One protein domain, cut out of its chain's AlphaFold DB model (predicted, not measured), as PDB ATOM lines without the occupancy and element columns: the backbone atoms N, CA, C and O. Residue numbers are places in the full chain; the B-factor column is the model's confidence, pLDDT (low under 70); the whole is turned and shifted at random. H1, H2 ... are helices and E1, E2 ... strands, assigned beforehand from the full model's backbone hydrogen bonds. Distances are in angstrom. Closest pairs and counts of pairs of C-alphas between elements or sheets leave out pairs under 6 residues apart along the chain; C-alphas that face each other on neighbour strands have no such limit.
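What this domain is: This is residues 99 to 177 of the 178 residues of an uncharacterized protein of Planctomycetaceae bacterium (UniProt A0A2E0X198). A four-stranded antiparallel sheet, twisted from edge to edge, is covered on one face by one long helix, H1, while its other face has no named helix over it. H1 runs along the strands and its last part reaches out past them; the short helix H2 lies off the sheet, close to the middle of H1. The printed part has 79 residues with two named helices and then four named strands, in the chain order H1 H2 E1 E2 E3 E4, and the sheet's order is E1 - E2 - E3 - E4. The class is mixed, helices and strands, and the whole is compact, with a radius of gyration of the C-alphas of 12.0 A and spans of 38 by 28 by 17 A.

How they stand to each other: The sheet holds E1, residues 139 to 143, E2, residues 150 to 154, E3, residues 163 to 167, and E4, residues 174 to 176. They form a meander, each strand the antiparallel neighbour of the one before, and each successive pair is a hairpin. E1 and E4 are the edge strands, and the strands' lines turn by 69 degrees from edge to edge. E1 and E2 stand at 151 degrees, with N 140 and O 153 within hydrogen-bond range at 2.8 A. E2 and E3 stand at 157 degrees, with N 152 and O 165 at 2.8 A. E3 and E4 stand at 161 degrees, with N 166 and O 175 at 2.9 A. H1, residues 99 to 118, is on the sheet at a height over the sheet of 8.0 A, and its residues 100 to 111 come within 10 A of the strands, C-alpha to C-alpha. It lies over E2, and is only just not over E3 as well, on which 2 of its C-alphas fall. On the local plane H1 and E2 stand at 13 degrees, along the strands; their closest C-alphas, Leu 100 and Phe 154, are 7.5 A apart. H2, residues 128 to 131, is only just not on the sheet, with 4 pairs of C-alphas within 10 A. It is close to H1 but not clearly touching, the closest C-alphas being those of Ile 107 and Tyr 128 at 7.1 A. In H1 every O i to N i+4 pair is within hydrogen-bond range; H2 is too short for such a pair, and its one O i to N i+3 pair is within range.

Where its parts are: H1 measures 28.3 A from C-alpha 99 at (-6.680, 39.817, -4.148) to C-alpha 118 at (-22.143, 32.912, -26.849). H2 measures 5.1 A. E1 and E3 each measure 13.1 A, E2 13.0 A, and E4 7.0 A, ending with C-alpha 176 at (-3.116, 48.264, -17.455).

The domain as a whole: The two C-alphas farthest apart, those of Gly 119 and Leu 159, are 37.7 A apart. The printed part has no cut, and its links are short but not tight. Mean pLDDT of the printed part is 75.1; it is under 70 at residue 145, residues 147 to 148 and residues 155 to 177.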
ATOM      1  N   ARG A  99      -5.360  40.429  -3.980       83.25
ATOM      2  CA  ARG A  99      -6.680  39.817  -4.148       83.25
ATOM      3  C   ARG A  99      -7.472  40.485  -5.273       83.25
ATOM      4  O   ARG A  99      -8.053  39.772  -6.075       83.25
ATOM      5  N   LEU A 100      -7.472  41.816  -5.349       82.25
ATOM      6  CA  LEU A 100      -8.173  42.556  -6.405       82.25
ATOM      7  C   LEU A 100      -7.559  42.301  -7.788       82.25
ATOM      8  O   LEU A 100      -8.297  42.057  -8.731       82.25
ATOM      9  N   VAL A 101      -6.230  42.243  -7.899       81.19
ATOM     10  CA  VAL A 101      -5.545  41.869  -9.150       81.19
ATOM     11  C   VAL A 101      -5.901  40.444  -9.578       81.19
ATOM     12  O   VAL A 101      -6.174  40.190 -10.749       81.19
ATOM     13  N   ALA A 102      -5.913  39.493  -8.638       85.12
ATOM     14  CA  ALA A 102      -6.334  38.124  -8.931       85.12
ATOM     15  C   ALA A 102      -7.798  38.066  -9.397       85.12
ATOM     16  O   ALA A 102      -8.136  37.286 -10.282       85.12
ATOM     17  N   GLU A 103      -8.645  38.922  -8.836       85.81
ATOM     18  CA  GLU A 103     -10.048  39.024  -9.208       85.81
ATOM     19  C   GLU A 103     -10.245  39.622 -10.603       85.81
ATOM     20  O   GLU A 103     -11.064  39.117 -11.361       85.81
ATOM     21  N   VAL A 104      -9.457  40.626 -10.999       82.69
ATOM     22  CA  VAL A 104      -9.477  41.133 -12.383       82.69
ATOM     23  C   VAL A 104      -9.136  40.027 -13.381       82.69
ATOM     24  O   VAL A 104      -9.825  39.880 -14.387       82.69
ATOM     25  N   LYS A 105      -8.167  39.160 -13.064       83.75
ATOM     26  CA  LYS A 105      -7.875  37.974 -13.888       83.75
ATOM     27  C   LYS A 105      -9.046  36.989 -13.945       83.75
ATOM     28  O   LYS A 105      -9.267  36.370 -14.980       83.75
ATOM     29  N   ALA A 106      -9.802  36.842 -12.855       86.94
ATOM     30  CA  ALA A 106     -11.008  36.016 -12.843       86.94
ATOM     31  C   ALA A 106     -12.128  36.619 -13.710       86.94
ATOM     32  O   ALA A 106     -12.827  35.877 -14.397       86.94
ATOM     33  N   ILE A 107     -12.255  37.950 -13.742       86.50
ATOM     34  CA  ILE A 107     -13.193  38.646 -14.634       86.50
ATOM     35  C   ILE A 107     -12.799  38.438 -16.099       86.50
ATOM     36  O   ILE A 107     -13.672  38.157 -16.920       86.50
ATOM     37  N   ALA A 108     -11.505  38.512 -16.418       84.12
ATOM     38  CA  ALA A 108     -10.989  38.208 -17.752       84.12
ATOM     39  C   ALA A 108     -11.347  36.789 -18.196       84.12
ATOM     40  O   ALA A 108     -11.975  36.609 -19.237       84.12
ATOM     41  N   ALA A 109     -11.066  35.795 -17.350       87.25
ATOM     42  CA  ALA A 109     -11.419  34.408 -17.631       87.25
ATOM     43  C   ALA A 109     -12.936  34.204 -17.797       87.25
ATOM     44  O   ALA A 109     -13.370  33.439 -18.656       87.25
ATOM     45  N   TRP A 110     -13.757  34.903 -17.005       89.44
ATOM     46  CA  TRP A 110     -15.213  34.877 -17.157       89.44
ATOM     47  C   TRP A 110     -15.668  35.481 -18.494       89.44
ATOM     48  O   TRP A 110     -16.542  34.914 -19.147       89.44
ATOM     49  N   ALA A 111     -15.071  36.594 -18.927       86.31
ATOM     50  CA  ALA A 111     -15.382  37.215 -20.214       86.31
ATOM     51  C   ALA A 111     -14.982  36.320 -21.399       86.31
ATOM     52  O   ALA A 111     -15.751  36.186 -22.353       86.31
ATOM     53  N   ASP A 112     -13.829  35.651 -21.308       87.50
ATOM     54  CA  ASP A 112     -13.384  34.661 -22.293       87.50
ATOM     55  C   ASP A 112     -14.332  33.460 -22.363       87.50
ATOM     56  O   ASP A 112     -14.675  32.993 -23.452       87.50
ATOM     57  N   GLN A 113     -14.808  32.981 -21.212       89.94
ATOM     58  CA  GLN A 113     -15.772  31.886 -21.158       89.94
ATOM     59  C   GLN A 113     -17.120  32.287 -21.773       89.94
ATOM     60  O   GLN A 113     -17.662  31.551 -22.594       89.94
ATOM     61  N   GLN A 114     -17.620  33.489 -21.474       88.62
ATOM     62  CA  GLN A 114     -18.829  34.029 -22.108       88.62
ATOM     63  C   GLN A 114     -18.694  34.113 -23.631       88.62
ATOM     64  O   GLN A 114     -19.638  33.792 -24.357       88.62
ATOM     65  N   ARG A 115     -17.513  34.487 -24.135       87.12
ATOM     66  CA  ARG A 115     -17.230  34.458 -25.573       87.12
ATOM     67  C   ARG A 115     -17.250  33.046 -26.136       87.12
ATOM     68  O   ARG A 115     -17.783  32.860 -27.228       87.12
ATOM     69  N   ALA A 116     -16.671  32.075 -25.437       89.56
ATOM     70  CA  ALA A 116     -16.699  30.682 -25.872       89.56
ATOM     71  C   ALA A 116     -18.139  30.145 -25.966       89.56
ATOM     72  O   ALA A 116     -18.463  29.446 -26.925       89.56
ATOM     73  N   ASP A 117     -19.002  30.534 -25.027       90.50
ATOM     74  CA  ASP A 117     -20.381  30.046 -24.937       90.50
ATOM     75  C   ASP A 117     -21.341  30.760 -25.906       90.50
ATOM     76  O   ASP A 117     -22.216  30.133 -26.503       90.50
ATOM     77  N   THR A 118     -21.194  32.078 -26.081       88.81
ATOM     78  CA  THR A 118     -22.143  32.912 -26.849       88.81
ATOM     79  C   THR A 118     -21.610  33.374 -28.208       88.81
ATOM     80  O   THR A 118     -22.355  33.930 -29.018       88.81
ATOM     81  N   GLY A 119     -20.317  33.172 -28.471       86.88
ATOM     82  CA  GLY A 119     -19.616  33.679 -29.651       86.88
ATOM     83  C   GLY A 119     -19.257  35.167 -29.581       86.88
ATOM     84  O   GLY A 119     -18.629  35.679 -30.509       86.88
ATOM     85  N   GLN A 120     -19.631  35.875 -28.511       84.44
ATOM     86  CA  GLN A 120     -19.371  37.304 -28.333       84.44
ATOM     87  C   GLN A 120     -18.859  37.596 -26.927       84.44
ATOM     88  O   GLN A 120     -19.277  36.988 -25.948       84.44
ATOM     89  N   PHE A 121     -17.964  38.569 -26.820       82.69
ATOM     90  CA  PHE A 121     -17.561  39.102 -25.528       82.69
ATOM     91  C   PHE A 121     -18.735  39.810 -24.832       82.69
ATOM     92  O   PHE A 121     -19.577  40.424 -25.502       82.69
ATOM     93  N   PRO A 122     -18.810  39.767 -23.488       81.06
ATOM     94  CA  PRO A 122     -19.862  40.452 -22.756       81.06
ATOM     95  C   PRO A 122     -19.781  41.959 -23.008       81.06
ATOM     96  O   PRO A 122     -18.732  42.584 -22.844       81.06
ATOM     97  N   ARG A 123     -20.926  42.553 -23.372       76.25
ATOM     98  CA  ARG A 123     -21.051  44.000 -23.624       76.25
ATOM     99  C   ARG A 123     -20.839  44.841 -22.373       76.25
ATOM    100  O   ARG A 123     -20.594  46.034 -22.487       76.25
ATOM    101  N   ASN A 124     -21.033  44.260 -21.193       78.94
ATOM    102  CA  ASN A 124     -20.776  44.908 -19.918       78.94
ATOM    103  C   ASN A 124     -20.341  43.875 -18.877       78.94
ATOM    104  O   ASN A 124     -20.696  42.703 -18.956       78.94
ATOM    105  N   LEU A 125     -19.620  44.341 -17.861       78.44
ATOM    106  CA  LEU A 125     -19.139  43.504 -16.759       78.44
ATOM    107  C   LEU A 125     -20.077  43.543 -15.533       78.44
ATOM    108  O   LEU A 125     -19.730  43.045 -14.462       78.44
ATOM    109  N   ARG A 126     -21.279  44.136 -15.654       76.50
ATOM    110  CA  ARG A 126     -22.220  44.264 -14.521       76.50
ATOM    111  C   ARG A 126     -22.762  42.916 -14.067       76.50
ATOM    112  O   ARG A 126     -23.077  42.767 -12.890       76.50
ATOM    113  N   GLU A 127     -22.865  41.949 -14.974       81.44
ATOM    114  CA  GLU A 127     -23.296  40.588 -14.646       81.44
ATOM    115  C   GLU A 127     -22.320  39.915 -13.679       81.44
ATOM    116  O   GLU A 127     -22.745  39.350 -12.671       81.44
ATOM    117  N   TYR A 128     -21.012  40.094 -13.885       81.75
ATOM    118  CA  TYR A 128     -20.004  39.615 -12.940       81.75
ATOM    119  C   TYR A 128     -20.181  40.230 -11.542       81.75
ATOM    120  O   TYR A 128     -20.088  39.538 -10.525       81.75
ATOM    121  N   ALA A 129     -20.544  41.515 -11.468       77.38
ATOM    122  CA  ALA A 129     -20.828  42.200 -10.203       77.38
ATOM    123  C   ALA A 129     -22.069  41.659  -9.457       77.38
ATOM    124  O   ALA A 129     -22.303  42.016  -8.294       77.38
ATOM    125  N   MET A 130     -22.899  40.837 -10.111       83.06
ATOM    126  CA  MET A 130     -23.985  40.090  -9.468       83.06
ATOM    127  C   MET A 130     -23.524  38.724  -8.954       83.06
ATOM    128  O   MET A 130     -24.050  38.266  -7.945       83.06
ATOM    129  N   ILE A 131     -22.526  38.109  -9.597       85.56
ATOM    130  CA  ILE A 131     -21.917  36.842  -9.161       85.56
ATOM    131  C   ILE A 131     -21.103  37.052  -7.872       85.56
ATOM    132  O   ILE A 131     -21.117  36.201  -6.986       85.56
ATOM    133  N   ARG A 132     -20.419  38.199  -7.756       82.69
ATOM    134  CA  ARG A 132     -19.564  38.562  -6.611       82.69
ATOM    135  C   ARG A 132     -19.959  39.910  -5.982       82.69
ATOM    136  O   ARG A 132     -19.217  40.894  -6.097       82.69
ATOM    137  N   PRO A 133     -21.130  40.014  -5.325       82.19
ATOM    138  CA  PRO A 133     -21.609  41.277  -4.758       82.19
ATOM    139  C   PRO A 133     -20.688  41.854  -3.669       82.19
ATOM    140  O   PRO A 133     -20.662  43.069  -3.474       82.19
ATOM    141  N   GLU A 134     -19.900  41.015  -2.994       81.88
ATOM    142  CA  GLU A 134     -18.949  41.398  -1.946       81.88
ATOM    143  C   GLU A 134     -17.813  42.312  -2.433       81.88
ATOM    144  O   GLU A 134     -17.167  42.980  -1.625       81.88
ATOM    145  N   LEU A 135     -17.573  42.375  -3.745       79.06
ATOM    146  CA  LEU A 135     -16.494  43.168  -4.337       79.06
ATOM    147  C   LEU A 135     -16.918  44.571  -4.768       79.06
ATOM    148  O   LEU A 135     -16.055  45.401  -5.046       79.06
ATOM    149  N   ARG A 136     -18.221  44.870  -4.782       76.19
ATOM    150  CA  ARG A 136     -18.763  46.185  -5.169       76.19
ATOM    151  C   ARG A 136     -18.130  47.397  -4.472       76.19
ATOM    152  O   ARG A 136     -17.953  48.404  -5.148       76.19
ATOM    153  N   PRO A 137     -17.778  47.370  -3.168       77.75
ATOM    154  CA  PRO A 137     -17.121  48.526  -2.551       77.75
ATOM    155  C   PRO A 137     -15.675  48.728  -3.030       77.75
ATOM    156  O   PRO A 137     -15.059  49.737  -2.695       77.75
ATOM    157  N   TYR A 138     -15.108  47.765  -3.760       74.44
ATOM    158  CA  TYR A 138     -13.691  47.719  -4.108       74.44
ATOM    159  C   TYR A 138     -13.434  47.778  -5.614       74.44
ATOM    160  O   TYR A 138     -12.427  48.355  -6.013       74.44
ATOM    161  N   LEU A 139     -14.335  47.217  -6.422       78.19
ATOM    162  CA  LEU A 139     -14.311  47.257  -7.881       78.19
ATOM    163  C   LEU A 139     -15.436  48.156  -8.383       78.19
ATOM    164  O   LEU A 139     -16.613  47.930  -8.096       78.19
ATOM    165  N   GLN A 140     -15.068  49.158  -9.171       78.44
ATOM    166  CA  GLN A 140     -16.005  49.990  -9.902       78.44
ATOM    167  C   GLN A 140     -15.970  49.606 -11.374       78.44
ATOM    168  O   GLN A 140     -14.907  49.548 -11.986       78.44
ATOM    169  N   TYR A 141     -17.151  49.379 -11.932       77.38
ATOM    170  CA  TYR A 141     -17.343  49.081 -13.344       77.38
ATOM    171  C   TYR A 141     -17.883  50.343 -14.005       77.38
ATOM    172  O   TYR A 141     -19.033  50.721 -13.765       77.38
ATOM    173  N   GLN A 142     -17.052  51.019 -14.789       76.19
ATOM    174  CA  GLN A 142     -17.431  52.250 -15.477       76.19
ATOM    175  C   GLN A 142     -17.273  52.064 -16.981       76.19
ATOM    176  O   GLN A 142     -16.425  51.301 -17.428       76.19
ATOM    177  N   LEU A 143     -18.114  52.745 -17.754       75.56
ATOM    178  CA  LEU A 143     -17.906  52.867 -19.190       75.56
ATOM    179  C   LEU A 143     -16.920  54.017 -19.407       75.56
ATOM    180  O   LEU A 143     -17.154  55.114 -18.896       75.56
ATOM    181  N   ASP A 144     -15.836  53.767 -20.129       71.19
ATOM    182  CA  ASP A 144     -14.933  54.816 -20.568       71.19
ATOM    183  C   ASP A 144     -15.617  55.630 -21.681       71.19
ATOM    184  O   ASP A 144     -15.983  55.072 -22.721       71.19
ATOM    185  N   PRO A 145     -15.832  56.942 -21.483       68.25
ATOM    186  CA  PRO A 145     -16.537  57.769 -22.453       68.25
ATOM    187  C   PRO A 145     -15.743  57.996 -23.748       68.25
ATOM    188  O   PRO A 145     -16.342  58.390 -24.746       68.25
ATOM    189  N   VAL A 146     -14.423  57.786 -23.743       70.06
ATOM    190  CA  VAL A 146     -13.554  58.018 -24.905       70.06
ATOM    191  C   VAL A 146     -13.562  56.805 -25.828       70.06
ATOM    192  O   VAL A 146     -13.730  56.951 -27.036       70.06
ATOM    193  N   TRP A 147     -13.424  55.611 -25.254       65.88
ATOM    194  CA  TRP A 147     -13.247  54.372 -26.017       65.88
ATOM    195  C   TRP A 147     -14.531  53.544 -26.142       65.88
ATOM    196  O   TRP A 147     -14.570  52.593 -26.909       65.88
ATOM    197  N   SER A 148     -15.609  53.924 -25.437       69.81
ATOM    198  CA  SER A 148     -16.844  53.123 -25.303       69.81
ATOM    199  C   SER A 148     -16.616  51.720 -24.717       69.81
ATOM    200  O   SER A 148     -17.483  50.852 -24.811       69.81
ATOM    201  N   ASP A 149     -15.472  51.529 -24.065       70.69
ATOM    202  CA  ASP A 149     -15.042  50.289 -23.431       70.69
ATOM    203  C   ASP A 149     -15.410  50.263 -21.946       70.69
ATOM    204  O   ASP A 149     -15.691  51.297 -21.338       70.69
ATOM    205  N   TYR A 150     -15.436  49.079 -21.330       71.25
ATOM    206  CA  TYR A 150     -15.662  48.977 -19.889       71.25
ATOM    207  C   TYR A 150     -14.322  48.977 -19.161       71.25
ATOM    208  O   TYR A 150     -13.501  48.090 -19.345       71.25
ATOM    209  N   VAL A 151     -14.119  49.939 -18.270       72.56
ATOM    210  CA  VAL A 151     -12.949  50.000 -17.393       72.56
ATOM    211  C   VAL A 151     -13.310  49.475 -16.008       72.56
ATOM    212  O   VAL A 151     -14.324  49.854 -15.405       72.56
ATOM    213  N   ILE A 152     -12.460  48.596 -15.486       74.94
ATOM    214  CA  ILE A 152     -12.482  48.179 -14.090       74.94
ATOM    215  C   ILE A 152     -11.515  49.073 -13.339       74.94
ATOM    216  O   ILE A 152     -10.308  49.063 -13.561       74.94
ATOM    217  N   ARG A 153     -12.063  49.848 -12.411       74.62
ATOM    218  CA  ARG A 153     -11.291  50.724 -11.541       74.62
ATOM    219  C   ARG A 153     -11.296  50.135 -10.147       74.62
ATOM    220  O   ARG A 153     -12.367  49.893  -9.584       74.62
ATOM    221  N   PHE A 154     -10.123  49.933  -9.560       72.00
ATOM    222  CA  PHE A 154     -10.035  49.594  -8.144       72.00
ATOM    223  C   PHE A 154      -8.919  50.348  -7.450       72.00
ATOM    224  O   PHE A 154      -7.909  50.716  -8.038       72.00
ATOM    225  N   HIS A 155      -9.106  50.565  -6.154       68.25
ATOM    226  CA  HIS A 155      -8.045  51.052  -5.289       68.25
ATOM    227  C   HIS A 155      -8.012  50.193  -4.026       68.25
ATOM    228  O   HIS A 155      -9.057  49.987  -3.392       68.25
ATOM    229  N   PRO A 156      -6.834  49.711  -3.599       62.88
ATOM    230  CA  PRO A 156      -6.715  48.992  -2.334       62.88
ATOM    231  C   PRO A 156      -7.178  49.796  -1.101       62.88
ATOM    232  O   PRO A 156      -7.606  49.186  -0.119       62.88
ATOM    233  N   THR A 157      -7.162  51.135  -1.144       62.03
ATOM    234  CA  THR A 157      -7.512  52.007  -0.004       62.03
ATOM    235  C   THR A 157      -8.928  52.589  -0.086       62.03
ATOM    236  O   THR A 157      -9.509  52.904   0.950       62.03
ATOM    237  N   GLY A 158      -9.510  52.678  -1.289       56.69
ATOM    238  CA  GLY A 158     -10.818  53.299  -1.539       56.69
ATOM    239  C   GLY A 158     -10.802  54.832  -1.652       56.69
ATOM    240  O   GLY A 158     -11.873  55.424  -1.741       56.69
ATOM    241  N   LEU A 159      -9.628  55.476  -1.654       54.00
ATOM    242  CA  LEU A 159      -9.486  56.937  -1.701       54.00
ATOM    243  C   LEU A 159      -8.723  57.392  -2.957       54.00
ATOM    244  O   LEU A 159      -7.518  57.212  -3.051       54.00
ATOM    245  N   GLY A 160      -9.413  58.054  -3.886       47.72
ATOM    246  CA  GLY A 160      -8.809  59.050  -4.784       47.72
ATOM    247  C   GLY A 160      -8.213  58.552  -6.103       47.72
ATOM    248  O   GLY A 160      -8.692  58.970  -7.150       47.72
ATOM    249  N   ASN A 161      -7.215  57.664  -6.078       53.75
ATOM    250  CA  ASN A 161      -6.435  57.303  -7.275       53.75
ATOM    251  C   ASN A 161      -6.625  55.826  -7.656       53.75
ATOM    252  O   ASN A 161      -5.924  54.944  -7.178       53.75
ATOM    253  N   SER A 162      -7.629  55.519  -8.478       61.06
ATOM    254  CA  SER A 162      -7.886  54.136  -8.900       61.06
ATOM    255  C   SER A 162      -6.830  53.638  -9.882       61.06
ATOM    256  O   SER A 162      -6.595  54.305 -10.886       61.06
ATOM    257  N   ILE A 163      -6.312  52.432  -9.656       66.19
ATOM    258  CA  ILE A 163      -5.654  51.644 -10.701       66.19
ATOM    259  C   ILE A 163      -6.734  51.290 -11.725       66.19
ATOM    260  O   ILE A 163      -7.829  50.841 -11.353       66.19
ATOM    261  N   VAL A 164      -6.459  51.579 -12.995       67.56
ATOM    262  CA  VAL A 164      -7.397  51.395 -14.103       67.56
ATOM    263  C   VAL A 164      -6.944  50.187 -14.911       67.56
ATOM    264  O   VAL A 164      -5.851  50.178 -15.464       67.56
ATOM    265  N   HIS A 165      -7.805  49.178 -14.974       68.75
ATOM    266  CA  HIS A 165      -7.678  48.068 -15.908       68.75
ATOM    267  C   HIS A 165      -8.758  48.236 -16.975       68.75
ATOM    268  O   HIS A 165      -9.956  48.164 -16.675       68.75
ATOM    269  N   GLY A 166      -8.344  48.518 -18.205       64.56
ATOM    270  CA  GLY A 166      -9.240  48.629 -19.348       64.56
ATOM    271  C   GLY A 166      -9.614  47.261 -19.901       64.56
ATOM    272  O   GLY A 166      -8.763  46.379 -20.000       64.56
ATOM    273  N   TYR A 167     -10.890  47.092 -20.244       68.62
ATOM    274  CA  TYR A 167     -11.404  45.932 -20.961       68.62
ATOM    275  C   TYR A 167     -12.165  46.384 -22.207       68.62
ATOM    276  O   TYR A 167     -13.208  47.046 -22.122       68.62
ATOM    277  N   THR A 168     -11.665  45.964 -23.365       66.19
ATOM    278  CA  THR A 168     -12.278  46.254 -24.658       66.19
ATOM    279  C   THR A 168     -13.220  45.126 -25.061       66.19
ATOM    280  O   THR A 168     -12.824  43.970 -25.209       66.19
ATOM    281  N   HIS A 169     -14.503  45.440 -25.264       64.19
ATOM    282  CA  HIS A 169     -15.512  44.414 -25.563       64.19
ATOM    283  C   HIS A 169     -15.381  43.835 -26.986       64.19
ATOM    284  O   HIS A 169     -16.065  42.876 -27.333       64.19
ATOM    285  N   GLY A 170     -14.638  44.500 -27.877       60.31
ATOM    286  CA  GLY A 170     -14.558  44.147 -29.299       60.31
ATOM    287  C   GLY A 170     -13.596  42.995 -29.564       60.31
ATOM    288  O   GLY A 170     -13.914  42.070 -30.310       60.31
ATOM    289  N   ASP A 171     -12.437  43.039 -28.922       62.53
ATOM    290  CA  ASP A 171     -11.322  42.109 -29.095       62.53
ATOM    291  C   ASP A 171     -10.948  41.367 -27.801       62.53
ATOM    292  O   ASP A 171     -10.199  40.388 -27.864       62.53
ATOM    293  N   GLY A 172     -11.520  41.764 -26.658       59.94
ATOM    294  CA  GLY A 172     -11.204  41.212 -25.342       59.94
ATOM    295  C   GLY A 172      -9.844  41.658 -24.826       59.94
ATOM    296  O   GLY A 172      -9.258  40.963 -23.996       59.94
ATOM    297  N   PHE A 173      -9.306  42.761 -25.350       63.50
ATOM    298  CA  PHE A 173      -8.008  43.263 -24.942       63.50
ATOM    299  C   PHE A 173      -8.063  43.814 -23.514       63.50
ATOM    300  O   PHE A 173      -8.973  44.560 -23.144       63.50
ATOM    301  N   TRP A 174      -7.070  43.416 -22.718       69.69
ATOM    302  CA  TRP A 174      -6.856  43.873 -21.350       69.69
ATOM    303  C   TRP A 174      -5.596  44.723 -21.327       69.69
ATOM    304  O   TRP A 174      -4.532  44.244 -21.728       69.69
ATOM    305  N   TYR A 175      -5.707  45.955 -20.848       67.00
ATOM    306  CA  TYR A 175      -4.552  46.819 -20.650       67.00
ATOM    307  C   TYR A 175      -4.570  47.454 -19.267       67.00
ATOM    308  O   TYR A 175      -5.623  47.802 -18.728       67.00
ATOM    309  N   ASP A 176      -3.371  47.589 -18.717       61.88
ATOM    310  CA  ASP A 176      -3.116  48.264 -17.455       61.88
ATOM    311  C   ASP A 176      -2.614  49.663 -17.812       61.88
ATOM    312  O   ASP A 176      -1.718  49.799 -18.644       61.88
ATOM    313  N   ASP A 177      -3.204  50.693 -17.213       51.50
ATOM    314  CA  ASP A 177      -2.830  52.101 -17.443       51.50
ATOM    315  C   ASP A 177      -1.565  52.509 -16.638       51.50
ATOM    316  O   ASP A 177      -1.377  53.684 -16.323       51.50
TER     317      ASP A 177